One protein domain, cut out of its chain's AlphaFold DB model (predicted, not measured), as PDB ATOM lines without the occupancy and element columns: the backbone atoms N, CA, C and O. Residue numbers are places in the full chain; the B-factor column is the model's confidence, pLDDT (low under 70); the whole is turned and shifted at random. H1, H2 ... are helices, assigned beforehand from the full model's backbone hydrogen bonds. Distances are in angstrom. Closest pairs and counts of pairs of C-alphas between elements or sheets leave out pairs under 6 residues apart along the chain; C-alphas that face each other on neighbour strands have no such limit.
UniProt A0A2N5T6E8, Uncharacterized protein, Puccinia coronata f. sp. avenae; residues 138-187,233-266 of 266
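What this domain is: This is residues 138 to 187 and 233 to 266 of the 266 residues of an uncharacterized protein of Puccinia coronata f. sp. avenae (UniProt A0A2N5T6E8). One long helix, H3, runs through the domain, and three shorter helices pack on it: H2 on one side, H4 beyond its other side, and H1 crossing it steeply with its later residues. A long looping stretch with no named element, residues 138 to 159, lies toward the end of the longest axis away from H2. The printed part has 84 residues with four named helices, in the order H1, H2, H3, H4, and no named strand; the class is all helix. The whole is compact, with a radius of gyration of the C-alphas of 12.8 A, and its outline is elongated, 43 by 25 by 18 A.

Where its parts are: Find C-alpha 233 at (21.997, -53.868, 11.902); from there H3, residues 233 to 253, runs 30.5 A to C-alpha 253 at (4.167, -48.630, -12.223). Go back to C-alpha 160 at (11.557, -41.012, 10.260), where H1 begins; it holds residues 160 to 172 and measures 18.5 A. Next comes H2, residues 175 to 185, 15.3 A long. Near the end of the chain look for H4, residues 259 to 263, 6.3 A long, which ends at C-alpha 263 at (10.581, -38.279, 1.234).

How they stand to each other: Start from H3, the hub, which touches the three other helices. Its residues 238 to 246 touch H2; look at the closest C-alphas, those of Leu 181 and Val 242, 6.2 A apart. These two helices run opposite ways at a steep tilt of 47 degrees. Residues 243 to 247 of H3 touch residues 167 to 171 of H1, with the closest C-alphas, Ser 167 and Lys 243, 6.0 A apart. H1 and H3 run the same way at a steep tilt of 67 degrees. Residues 244 to 251 of H3 touch H4, and the closest C-alphas are those of Ala 247 and Leu 260, at 6.3 A. H4 also touches residues 163 to 167 of H1, where the C-alphas of Lys 163 and Leu 260, the closest, are 7.0 A apart. H1 and H2 are close but not clearly touching, and about perpendicular at 73 degrees; their closest C-alphas, Val 171 and Tyr 178, are 6.4 A apart. H2 and H4 are apart. Along the backbones of H1, H2, H3 and H4, every O i to N i+4 pair is within hydrogen-bond range.

The domain as a whole: The two C-alphas farthest apart are those of Ala 151 and Pro 187, at 42.8 A. Residues 188 to 232 are not printed, and across this cut, in the link from H2 to H3, C-alphas 187 and 233 are 16.0 A apart. Of the links that are printed whole, H1 to H2 and H3 to H4 are tight. The mean pLDDT of the printed part is 90.7, and residue 187 is the one printed residue under 70.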
ATOM      1  N   PRO A 138      -2.621 -49.192  -3.061       90.19
ATOM      2  CA  PRO A 138      -3.835 -48.403  -3.213       90.19
ATOM      3  C   PRO A 138      -3.645 -47.169  -4.099       90.19
ATOM      4  O   PRO A 138      -2.730 -46.361  -3.921       90.19
ATOM      5  N   ARG A 139      -4.547 -47.007  -5.069       90.44
ATOM      6  CA  ARG A 139      -4.555 -45.865  -5.986       90.44
ATOM      7  C   ARG A 139      -5.361 -44.705  -5.408       90.44
ATOM      8  O   ARG A 139      -6.333 -44.906  -4.691       90.44
ATOM      9  N   GLY A 140      -5.014 -43.486  -5.817       91.56
ATOM     10  CA  GLY A 140      -5.739 -42.271  -5.445       91.56
ATOM     11  C   GLY A 140      -4.962 -41.401  -4.465       91.56
ATOM     12  O   GLY A 140      -3.755 -41.568  -4.311       91.56
ATOM     13  N   ASN A 141      -5.656 -40.440  -3.861       92.38
ATOM     14  CA  ASN A 141      -5.066 -39.470  -2.942       92.38
ATOM     15  C   ASN A 141      -4.880 -40.077  -1.550       92.38
ATOM     16  O   ASN A 141      -5.742 -40.825  -1.082       92.38
ATOM     17  N   TYR A 142      -3.783 -39.721  -0.889       89.25
ATOM     18  CA  TYR A 142      -3.567 -40.018   0.523       89.25
ATOM     19  C   TYR A 142      -4.723 -39.467   1.383       89.25
ATOM     20  O   TYR A 142      -5.228 -38.384   1.068       89.25
ATOM     21  N   PRO A 143      -5.193 -40.183   2.432       88.25
ATOM     22  CA  PRO A 143      -4.660 -41.439   2.991       88.25
ATOM     23  C   PRO A 143      -5.184 -42.727   2.343       88.25
ATOM     24  O   PRO A 143      -4.725 -43.816   2.671       88.25
ATOM     25  N   VAL A 144      -6.160 -42.634   1.434       87.25
ATOM     26  CA  VAL A 144      -6.787 -43.823   0.828       87.25
ATOM     27  C   VAL A 144      -5.895 -44.441  -0.255       87.25
ATOM     28  O   VAL A 144      -5.870 -45.659  -0.413       87.25
ATOM     29  N   GLY A 145      -5.156 -43.609  -0.991       89.38
ATOM     30  CA  GLY A 145      -4.138 -44.007  -1.965       89.38
ATOM     31  C   GLY A 145      -2.745 -43.471  -1.622       89.38
ATOM     32  O   GLY A 145      -2.563 -42.792  -0.620       89.38
ATOM     33  N   GLY A 146      -1.750 -43.754  -2.462       90.38
ATOM     34  CA  GLY A 146      -0.359 -43.337  -2.222       90.38
ATOM     35  C   GLY A 146       0.032 -41.926  -2.689       90.38
ATOM     36  O   GLY A 146       1.227 -41.612  -2.684       90.38
ATOM     37  N   PHE A 147      -0.915 -41.100  -3.159       93.81
ATOM     38  CA  PHE A 147      -0.588 -39.810  -3.781       93.81
ATOM     39  C   PHE A 147      -0.589 -38.661  -2.782       93.81
ATOM     40  O   PHE A 147      -1.636 -38.319  -2.230       93.81
ATOM     41  N   HIS A 148       0.557 -37.996  -2.671       93.19
ATOM     42  CA  HIS A 148       0.719 -36.728  -1.977       93.19
ATOM     43  C   HIS A 148       0.892 -35.589  -2.987       93.19
ATOM     44  O   HIS A 148       1.661 -35.683  -3.947       93.19
ATOM     45  N   SER A 149       0.172 -34.498  -2.754       91.62
ATOM     46  CA  SER A 149       0.352 -33.215  -3.438       91.62
ATOM     47  C   SER A 149       1.150 -32.255  -2.555       91.62
ATOM     48  O   SER A 149       1.302 -32.504  -1.362       91.62
ATOM     49  N   SER A 150       1.589 -31.118  -3.097       88.19
ATOM     50  CA  SER A 150       2.225 -30.064  -2.291       88.19
ATOM     51  C   SER A 150       1.343 -29.580  -1.134       88.19
ATOM     52  O   SER A 150       1.863 -29.209  -0.093       88.19
ATOM     53  N   ALA A 151       0.016 -29.635  -1.282       87.75
ATOM     54  CA  ALA A 151      -0.923 -29.245  -0.232       87.75
ATOM     55  C   ALA A 151      -1.024 -30.265   0.920       87.75
ATOM     56  O   ALA A 151      -1.511 -29.921   1.989       87.75
ATOM     57  N   SER A 152      -0.599 -31.515   0.706       86.06
ATOM     58  CA  SER A 152      -0.674 -32.596   1.702       86.06
ATOM     59  C   SER A 152       0.685 -32.970   2.302       86.06
ATOM     60  O   SER A 152       0.766 -33.957   3.024       86.06
ATOM     61  N   VAL A 153       1.754 -32.252   1.946       90.31
ATOM     62  CA  VAL A 153       3.108 -32.460   2.479       90.31
ATOM     63  C   VAL A 153       3.399 -31.338   3.468       90.31
ATOM     64  O   VAL A 153       3.405 -30.167   3.098       90.31
ATOM     65  N   ASN A 154       3.615 -31.702   4.727       89.00
ATOM     66  CA  ASN A 154       3.964 -30.798   5.822       89.00
ATOM     67  C   ASN A 154       5.311 -31.222   6.440       89.00
ATOM     68  O   ASN A 154       5.984 -32.103   5.913       89.00
ATOM     69  N   GLN A 155       5.724 -30.590   7.540       87.62
ATOM     70  CA  GLN A 155       6.981 -30.940   8.210       87.62
ATOM     71  C   GLN A 155       6.959 -32.367   8.786       87.62
ATOM     72  O   GLN A 155       7.951 -33.084   8.666       87.62
ATOM     73  N   ASP A 156       5.821 -32.803   9.333       89.00
ATOM     74  CA  ASP A 156       5.666 -34.127   9.952       89.00
ATOM     75  C   ASP A 156       5.877 -35.266   8.945       89.00
ATOM     76  O   ASP A 156       6.438 -36.308   9.284       89.00
ATOM     77  N   PHE A 157       5.526 -35.038   7.676       89.50
ATOM     78  CA  PHE A 157       5.748 -35.977   6.573       89.50
ATOM     79  C   PHE A 157       7.217 -36.418   6.414       89.50
ATOM     80  O   PHE A 157       7.487 -37.520   5.927       89.50
ATOM     81  N   PHE A 158       8.176 -35.568   6.800       90.62
ATOM     82  CA  PHE A 158       9.613 -35.851   6.697       90.62
ATOM     83  C   PHE A 158      10.201 -36.507   7.950       90.62
ATOM     84  O   PHE A 158      11.405 -36.749   8.017       90.62
ATOM     85  N   THR A 159       9.371 -36.848   8.935       91.38
ATOM     86  CA  THR A 159       9.831 -37.604  10.101       91.38
ATOM     87  C   THR A 159      10.194 -39.042   9.722       91.38
ATOM     88  O   THR A 159       9.605 -39.653   8.825       91.38
ATOM     89  N   LEU A 160      11.167 -39.612  10.439       88.56
ATOM     90  CA  LEU A 160      11.557 -41.012  10.260       88.56
ATOM     91  C   LEU A 160      10.387 -41.968  10.550       88.56
ATOM     92  O   LEU A 160      10.259 -42.998   9.891       88.56
ATOM     93  N   GLU A 161       9.523 -41.609  11.500       90.38
ATOM     94  CA  GLU A 161       8.323 -42.370  11.846       90.38
ATOM     95  C   GLU A 161       7.333 -42.435  10.675       90.38
ATOM     96  O   GLU A 161       6.935 -43.530  10.277       90.38
ATOM     97  N   GLU A 162       7.010 -41.298  10.048       89.94
ATOM     98  CA  GLU A 162       6.140 -41.261   8.863       89.94
ATOM     99  C   GLU A 162       6.761 -42.005   7.673       89.94
ATOM    100  O   GLU A 162       6.067 -42.729   6.951       89.94
ATOM    101  N   LYS A 163       8.084 -41.902   7.476       90.81
ATOM    102  CA  LYS A 163       8.801 -42.692   6.459       90.81
ATOM    103  C   LYS A 163       8.587 -44.185   6.668       90.81
ATOM    104  O   LYS A 163       8.259 -44.920   5.731       90.81
ATOM    105  N   GLU A 164       8.809 -44.631   7.898       90.94
ATOM    106  CA  GLU A 164       8.737 -46.031   8.278       90.94
ATOM    107  C   GLU A 164       7.295 -46.543   8.163       90.94
ATOM    108  O   GLU A 164       7.070 -47.580   7.534       90.94
ATOM    109  N   ALA A 165       6.309 -45.766   8.623       91.00
ATOM    110  CA  ALA A 165       4.887 -46.065   8.478       91.00
ATOM    111  C   ALA A 165       4.476 -46.233   7.004       91.00
ATOM    112  O   ALA A 165       3.877 -47.252   6.638       91.00
ATOM    113  N   HIS A 166       4.858 -45.294   6.131       90.69
ATOM    114  CA  HIS A 166       4.588 -45.382   4.694       90.69
ATOM    115  C   HIS A 166       5.274 -46.587   4.043       90.69
ATOM    116  O   HIS A 166       4.661 -47.288   3.233       90.69
ATOM    117  N   SER A 167       6.531 -46.859   4.398       92.19
ATOM    118  CA  SER A 167       7.287 -47.986   3.844       92.19
ATOM    119  C   SER A 167       6.695 -49.338   4.257       92.19
ATOM    120  O   SER A 167       6.506 -50.220   3.416       92.19
ATOM    121  N   THR A 168       6.303 -49.475   5.524       92.25
ATOM    122  CA  THR A 168       5.651 -50.670   6.060       92.25
ATOM    123  C   THR A 168       4.275 -50.867   5.432       92.25
ATOM    124  O   THR A 168       3.913 -51.986   5.059       92.25
ATOM    125  N   GLN A 169       3.509 -49.789   5.248       91.69
ATOM    126  CA  GLN A 169       2.222 -49.859   4.567       91.69
ATOM    127  C   GLN A 169       2.375 -50.278   3.102       91.69
ATOM    128  O   GLN A 169       1.600 -51.107   2.629       91.69
ATOM    129  N   LEU A 170       3.385 -49.769   2.393       93.12
ATOM    130  CA  LEU A 170       3.655 -50.160   1.013       93.12
ATOM    131  C   LEU A 170       3.976 -51.657   0.895       93.12
ATOM    132  O   LEU A 170       3.408 -52.342   0.045       93.12
ATOM    133  N   VAL A 171       4.854 -52.172   1.758       93.75
ATOM    134  CA  VAL A 171       5.274 -53.583   1.738       93.75
ATOM    135  C   VAL A 171       4.101 -54.539   1.972       93.75
ATOM    136  O   VAL A 171       4.072 -55.615   1.374       93.75
ATOM    137  N   LYS A 172       3.088 -54.148   2.758       94.31
ATOM    138  CA  LYS A 172       1.855 -54.945   2.925       94.31
ATOM    139  C   LYS A 172       1.115 -55.192   1.605       94.31
ATOM    140  O   LYS A 172       0.456 -56.220   1.481       94.31
ATOM    141  N   HIS A 173       1.241 -54.285   0.634       94.50
ATOM    142  CA  HIS A 173       0.643 -54.412  -0.701       94.50
ATOM    143  C   HIS A 173       1.586 -55.035  -1.739       94.50
ATOM    144  O   HIS A 173       1.165 -55.281  -2.865       94.50
ATOM    145  N   MET A 174       2.849 -55.289  -1.375       95.69
ATOM    146  CA  MET A 174       3.865 -55.913  -2.235       95.69
ATOM    147  C   MET A 174       4.645 -57.047  -1.529       95.69
ATOM    148  O   MET A 174       5.884 -57.040  -1.517       95.69
ATOM    149  N   PRO A 175       3.958 -58.003  -0.871       96.44
ATOM    150  CA  PRO A 175       4.605 -59.013  -0.037       96.44
ATOM    151  C   PRO A 175       5.518 -59.985  -0.798       96.44
ATOM    152  O   PRO A 175       6.526 -60.412  -0.240       96.44
ATOM    153  N   PHE A 176       5.184 -60.375  -2.025       97.00
ATOM    154  CA  PHE A 176       5.982 -61.248  -2.881       97.00
ATOM    155  C   PHE A 176       7.270 -60.546  -3.295       97.00
ATOM    156  O   PHE A 176       8.335 -61.083  -3.005       97.00
ATOM    157  N   LEU A 177       7.208 -59.329  -3.858       96.88
ATOM    158  CA  LEU A 177       8.421 -58.576  -4.204       96.88
ATOM    159  C   LEU A 177       9.334 -58.398  -2.989       96.88
ATOM    160  O   LEU A 177      10.528 -58.690  -3.061       96.88
ATOM    161  N   TYR A 178       8.759 -57.959  -1.867       96.56
ATOM    162  CA  TYR A 178       9.500 -57.749  -0.629       96.56
ATOM    163  C   TYR A 178      10.193 -59.035  -0.162       96.56
ATOM    164  O   TYR A 178      11.404 -59.048   0.052       96.56
ATOM    165  N   LYS A 179       9.452 -60.145  -0.051       95.75
ATOM    166  CA  LYS A 179      10.004 -61.427   0.414       95.75
ATOM    167  C   LYS A 179      11.040 -61.995  -0.554       95.75
ATOM    168  O   LYS A 179      12.038 -62.543  -0.096       95.75
ATOM    169  N   THR A 180      10.836 -61.849  -1.864       96.00
ATOM    170  CA  THR A 180      11.801 -62.279  -2.883       96.00
ATOM    171  C   THR A 180      13.117 -61.520  -2.743       96.00
ATOM    172  O   THR A 180      14.170 -62.146  -2.676       96.00
ATOM    173  N   LEU A 181      13.075 -60.191  -2.639       95.75
ATOM    174  CA  LEU A 181      14.280 -59.377  -2.476       95.75
ATOM    175  C   LEU A 181      14.975 -59.641  -1.135       95.75
ATOM    176  O   LEU A 181      16.195 -59.771  -1.103       95.75
ATOM    177  N   MET A 182      14.212 -59.799  -0.048       94.75
ATOM    178  CA  MET A 182      14.778 -60.193   1.246       94.75
ATOM    179  C   MET A 182      15.466 -61.559   1.176       94.75
ATOM    180  O   MET A 182      16.534 -61.720   1.751       94.75
ATOM    181  N   GLY A 183      14.896 -62.527   0.452       92.81
ATOM    182  CA  GLY A 183      15.514 -63.838   0.240       92.81
ATOM    183  C   GLY A 183      16.797 -63.776  -0.591       92.81
ATOM    184  O   GLY A 183      17.772 -64.439  -0.252       92.81
ATOM    185  N   ILE A 184      16.825 -62.945  -1.639       92.81
ATOM    186  CA  ILE A 184      18.015 -62.730  -2.481       92.81
ATOM    187  C   ILE A 184      19.148 -62.082  -1.675       92.81
ATOM    188  O   ILE A 184      20.301 -62.482  -1.800       92.81
ATOM    189  N   LEU A 185      18.825 -61.071  -0.864       91.19
ATOM    190  CA  LEU A 185      19.820 -60.294  -0.126       91.19
ATOM    191  C   LEU A 185      20.240 -60.939   1.202       91.19
ATOM    192  O   LEU A 185      21.284 -60.579   1.741       91.19
ATOM    193  N   ASN A 186      19.456 -61.886   1.724       86.94
ATOM    194  CA  ASN A 186      19.749 -62.620   2.954       86.94
ATOM    195  C   ASN A 186      19.755 -64.145   2.716       86.94
ATOM    196  O   ASN A 186      18.866 -64.855   3.203       86.94
ATOM    197  N   PRO A 187      20.757 -64.671   1.984       69.44
ATOM    198  CA  PRO A 187      20.810 -66.083   1.605       69.44
ATOM    199  C   PRO A 187      20.902 -67.023   2.816       69.44
ATOM    200  O   PRO A 187      20.359 -68.123   2.783       69.44
ATOM    201  N   GLY A 233      21.662 -54.996  12.768       78.31
ATOM    202  CA  GLY A 233      21.997 -53.868  11.902       78.31
ATOM    203  C   GLY A 233      22.065 -54.249  10.437       78.31
ATOM    204  O   GLY A 233      21.571 -53.520   9.580       78.31
ATOM    205  N   HIS A 234      22.627 -55.424  10.149       82.56
ATOM    206  CA  HIS A 234      22.633 -55.969   8.800       82.56
ATOM    207  C   HIS A 234      21.205 -56.188   8.282       82.56
ATOM    208  O   HIS A 234      20.876 -55.712   7.197       82.56
ATOM    209  N   HIS A 235      20.329 -56.812   9.077       86.44
ATOM    210  CA  HIS A 235      18.931 -57.018   8.697       86.44
ATOM    211  C   HIS A 235      18.197 -55.698   8.418       86.44
ATOM    212  O   HIS A 235      17.577 -55.564   7.366       86.44
ATOM    213  N   ARG A 236      18.333 -54.697   9.300       86.69
ATOM    214  CA  ARG A 236      17.725 -53.364   9.122       86.69
ATOM    215  C   ARG A 236      18.214 -52.654   7.856       86.69
ATOM    216  O   ARG A 236      17.425 -52.026   7.147       86.69
ATOM    217  N   ARG A 237      19.511 -52.772   7.544       88.56
ATOM    218  CA  ARG A 237      20.097 -52.235   6.303       88.56
ATOM    219  C   ARG A 237      19.468 -52.897   5.074       88.56
ATOM    220  O   ARG A 237      19.049 -52.187   4.162       88.56
ATOM    221  N   LEU A 238      19.344 -54.227   5.064       92.19
ATOM    222  CA  LEU A 238      18.682 -54.949   3.971       92.19
ATOM    223  C   LEU A 238      17.213 -54.551   3.835       92.19
ATOM    224  O   LEU A 238      16.756 -54.265   2.733       92.19
ATOM    225  N   GLU A 239      16.493 -54.471   4.949       92.12
ATOM    226  CA  GLU A 239      15.087 -54.081   4.967       92.12
ATOM    227  C   GLU A 239      14.880 -52.688   4.356       92.12
ATOM    228  O   GLU A 239      13.991 -52.500   3.525       92.12
ATOM    229  N   THR A 240      15.754 -51.732   4.686       91.44
ATOM    230  CA  THR A 240      15.720 -50.374   4.123       91.44
ATOM    231  C   THR A 240      15.948 -50.389   2.609       91.44
ATOM    232  O   THR A 240      15.218 -49.725   1.863       91.44
ATOM    233  N   VAL A 241      16.916 -51.176   2.127       93.69
ATOM    234  CA  VAL A 241      17.174 -51.346   0.687       93.69
ATOM    235  C   VAL A 241      15.954 -51.946  -0.012       93.69
ATOM    236  O   VAL A 241      15.488 -51.401  -1.012       93.69
ATOM    237  N   VAL A 242      15.386 -53.026   0.529       95.56
ATOM    238  CA  VAL A 242      14.230 -53.699  -0.077       95.56
ATOM    239  C   VAL A 242      12.999 -52.796  -0.097       95.56
ATOM    240  O   VAL A 242      12.359 -52.675  -1.142       95.56
ATOM    241  N   LYS A 243      12.685 -52.110   1.009       94.62
ATOM    242  CA  LYS A 243      11.595 -51.120   1.074       94.62
ATOM    243  C   LYS A 243      11.762 -50.030   0.016       94.62
ATOM    244  O   LYS A 243      10.795 -49.669  -0.654       94.62
ATOM    245  N   THR A 244      12.992 -49.558  -0.183       94.25
ATOM    246  CA  THR A 244      13.314 -48.558  -1.209       94.25
ATOM    247  C   THR A 244      13.073 -49.101  -2.619       94.25
ATOM    248  O   THR A 244      12.422 -48.434  -3.423       94.25
ATOM    249  N   ILE A 245      13.500 -50.332  -2.921       95.38
ATOM    250  CA  ILE A 245      13.237 -50.968  -4.223       95.38
ATOM    251  C   ILE A 245      11.728 -51.138  -4.451       95.38
ATOM    252  O   ILE A 245      11.231 -50.788  -5.523       95.38
ATOM    253  N   CYS A 246      10.976 -51.596  -3.445       95.38
ATOM    254  CA  CYS A 246       9.514 -51.678  -3.523       95.38
ATOM    255  C   CYS A 246       8.894 -50.308  -3.843       95.38
ATOM    256  O   CYS A 246       8.042 -50.213  -4.726       95.38
ATOM    257  N   ALA A 247       9.366 -49.236  -3.196       94.50
ATOM    258  CA  ALA A 247       8.918 -47.869  -3.464       94.50
ATOM    259  C   ALA A 247       9.209 -47.419  -4.901       94.50
ATOM    260  O   ALA A 247       8.354 -46.806  -5.542       94.50
ATOM    261  N   MET A 248      10.391 -47.742  -5.430       95.06
ATOM    262  CA  MET A 248      10.764 -47.425  -6.811       95.06
ATOM    263  C   MET A 248       9.894 -48.176  -7.820       95.06
ATOM    264  O   MET A 248       9.414 -47.574  -8.783       95.06
ATOM    265  N   VAL A 249       9.642 -49.470  -7.601       95.12
ATOM    266  CA  VAL A 249       8.778 -50.276  -8.475       95.12
ATOM    267  C   VAL A 249       7.335 -49.769  -8.425       95.12
ATOM    268  O   VAL A 249       6.721 -49.572  -9.476       95.12
ATOM    269  N   ALA A 250       6.804 -49.492  -7.231       94.25
ATOM    270  CA  ALA A 250       5.454 -48.960  -7.048       94.25
ATOM    271  C   ALA A 250       5.255 -47.614  -7.757       94.25
ATOM    272  O   ALA A 250       4.270 -47.439  -8.479       94.25
ATOM    273  N   PHE A 251       6.204 -46.689  -7.596       94.50
ATOM    274  CA  PHE A 251       6.186 -45.390  -8.268       94.50
ATOM    275  C   PHE A 251       6.329 -45.519  -9.791       94.50
ATOM    276  O   PHE A 251       5.630 -44.841 -10.544       94.50
ATOM    277  N   SER A 252       7.198 -46.418 -10.262       93.62
ATOM    278  CA  SER A 252       7.418 -46.637 -11.698       93.62
ATOM    279  C   SER A 252       6.171 -47.185 -12.390       93.62
ATOM    280  O   SER A 252       5.854 -46.780 -13.507       93.62
ATOM    281  N   ARG A 253       5.433 -48.077 -11.718       92.00
ATOM    282  CA  ARG A 253       4.167 -48.630 -12.223       92.00
ATOM    283  C   ARG A 253       3.011 -47.643 -12.116       92.00
ATOM    284  O   ARG A 253       2.123 -47.640 -12.963       92.00
ATOM    285  N   ASN A 254       3.018 -46.808 -11.082       91.12
ATOM    286  CA  ASN A 254       2.021 -45.777 -10.872       91.12
ATOM    287  C   ASN A 254       2.658 -44.572 -10.177       91.12
ATOM    288  O   ASN A 254       2.849 -44.574  -8.962       91.12
ATOM    289  N   ARG A 255       2.895 -43.494 -10.936       88.25
ATOM    290  CA  ARG A 255       3.493 -42.250 -10.414       88.25
ATOM    291  C   ARG A 255       2.667 -41.587  -9.313       88.25
ATOM    292  O   ARG A 255       3.158 -40.687  -8.642       88.25
ATOM    293  N   ARG A 256       1.418 -42.022  -9.115       88.25
ATOM    294  CA  ARG A 256       0.581 -41.607  -7.988       88.25
ATOM    295  C   ARG A 256       0.944 -42.301  -6.671       88.25
ATOM    296  O   ARG A 256       0.316 -41.996  -5.679       88.25
ATOM    297  N   ASN A 257       1.938 -43.185  -6.636       91.12
ATOM    298  CA  ASN A 257       2.569 -43.676  -5.408       91.12
ATOM    299  C   ASN A 257       3.876 -42.907  -5.165       91.12
ATOM    300  O   ASN A 257       4.963 -43.453  -5.332       91.12
ATOM    301  N   ASN A 258       3.777 -41.613  -4.858       93.06
ATOM    302  CA  ASN A 258       4.929 -40.704  -4.826       93.06
ATOM    303  C   ASN A 258       5.446 -40.376  -3.419       93.06
ATOM    304  O   ASN A 258       6.523 -39.797  -3.329       93.06
ATOM    305  N   GLY A 259       4.743 -40.754  -2.343       91.56
ATOM    306  CA  GLY A 259       5.112 -40.371  -0.972       91.56
ATOM    307  C   GLY A 259       6.576 -40.673  -0.622       91.56
ATOM    308  O   GLY A 259       7.350 -39.773  -0.315       91.56
ATOM    309  N   LEU A 260       7.013 -41.924  -0.786       92.31
ATOM    310  CA  LEU A 260       8.399 -42.310  -0.484       92.31
ATOM    311  C   LEU A 260       9.437 -41.692  -1.439       92.31
ATOM    312  O   LEU A 260      10.590 -41.535  -1.054       92.31
ATOM    313  N   GLN A 261       9.049 -41.317  -2.664       90.62
ATOM    314  CA  GLN A 261       9.947 -40.597  -3.577       90.62
ATOM    315  C   GLN A 261      10.134 -39.143  -3.140       90.62
ATOM    316  O   GLN A 261      11.251 -38.646  -3.180       90.62
ATOM    317  N   ILE A 262       9.063 -38.481  -2.683       90.62
ATOM    318  CA  ILE A 262       9.135 -37.129  -2.108       90.62
ATOM    319  C   ILE A 262      10.014 -37.151  -0.860       90.62
ATOM    320  O   ILE A 262      10.887 -36.306  -0.713       90.62
ATOM    321  N   HIS A 263       9.813 -38.145   0.003       87.38
ATOM    322  CA  HIS A 263      10.581 -38.279   1.234       87.38
ATOM    323  C   HIS A 263      12.083 -38.498   0.973       87.38
ATOM    324  O   HIS A 263      12.906 -38.038   1.747       87.38
ATOM    325  N   ASN A 264      12.454 -39.184  -0.111       81.81
ATOM    326  CA  ASN A 264      13.856 -39.430  -0.464       81.81
ATOM    327  C   ASN A 264      14.499 -38.309  -1.311       81.81
ATOM    328  O   ASN A 264      15.668 -38.436  -1.670       81.81
ATOM    329  N   ALA A 265      13.746 -37.275  -1.703       80.69
ATOM    330  CA  ALA A 265      14.233 -36.187  -2.559       80.69
ATOM    331  C   ALA A 265      14.793 -34.983  -1.779       80.69
ATOM    332  O   ALA A 265      15.360 -34.081  -2.398       80.69
ATOM    333  N   ILE A 266      14.594 -34.962  -0.460       70.56
ATOM    334  CA  ILE A 266      15.095 -33.957   0.486       70.56
ATOM    335  C   ILE A 266      16.154 -34.628   1.354       70.56
ATOM    336  O   ILE A 266      17.198 -33.982   1.580       70.56
TER     337      ILE A 266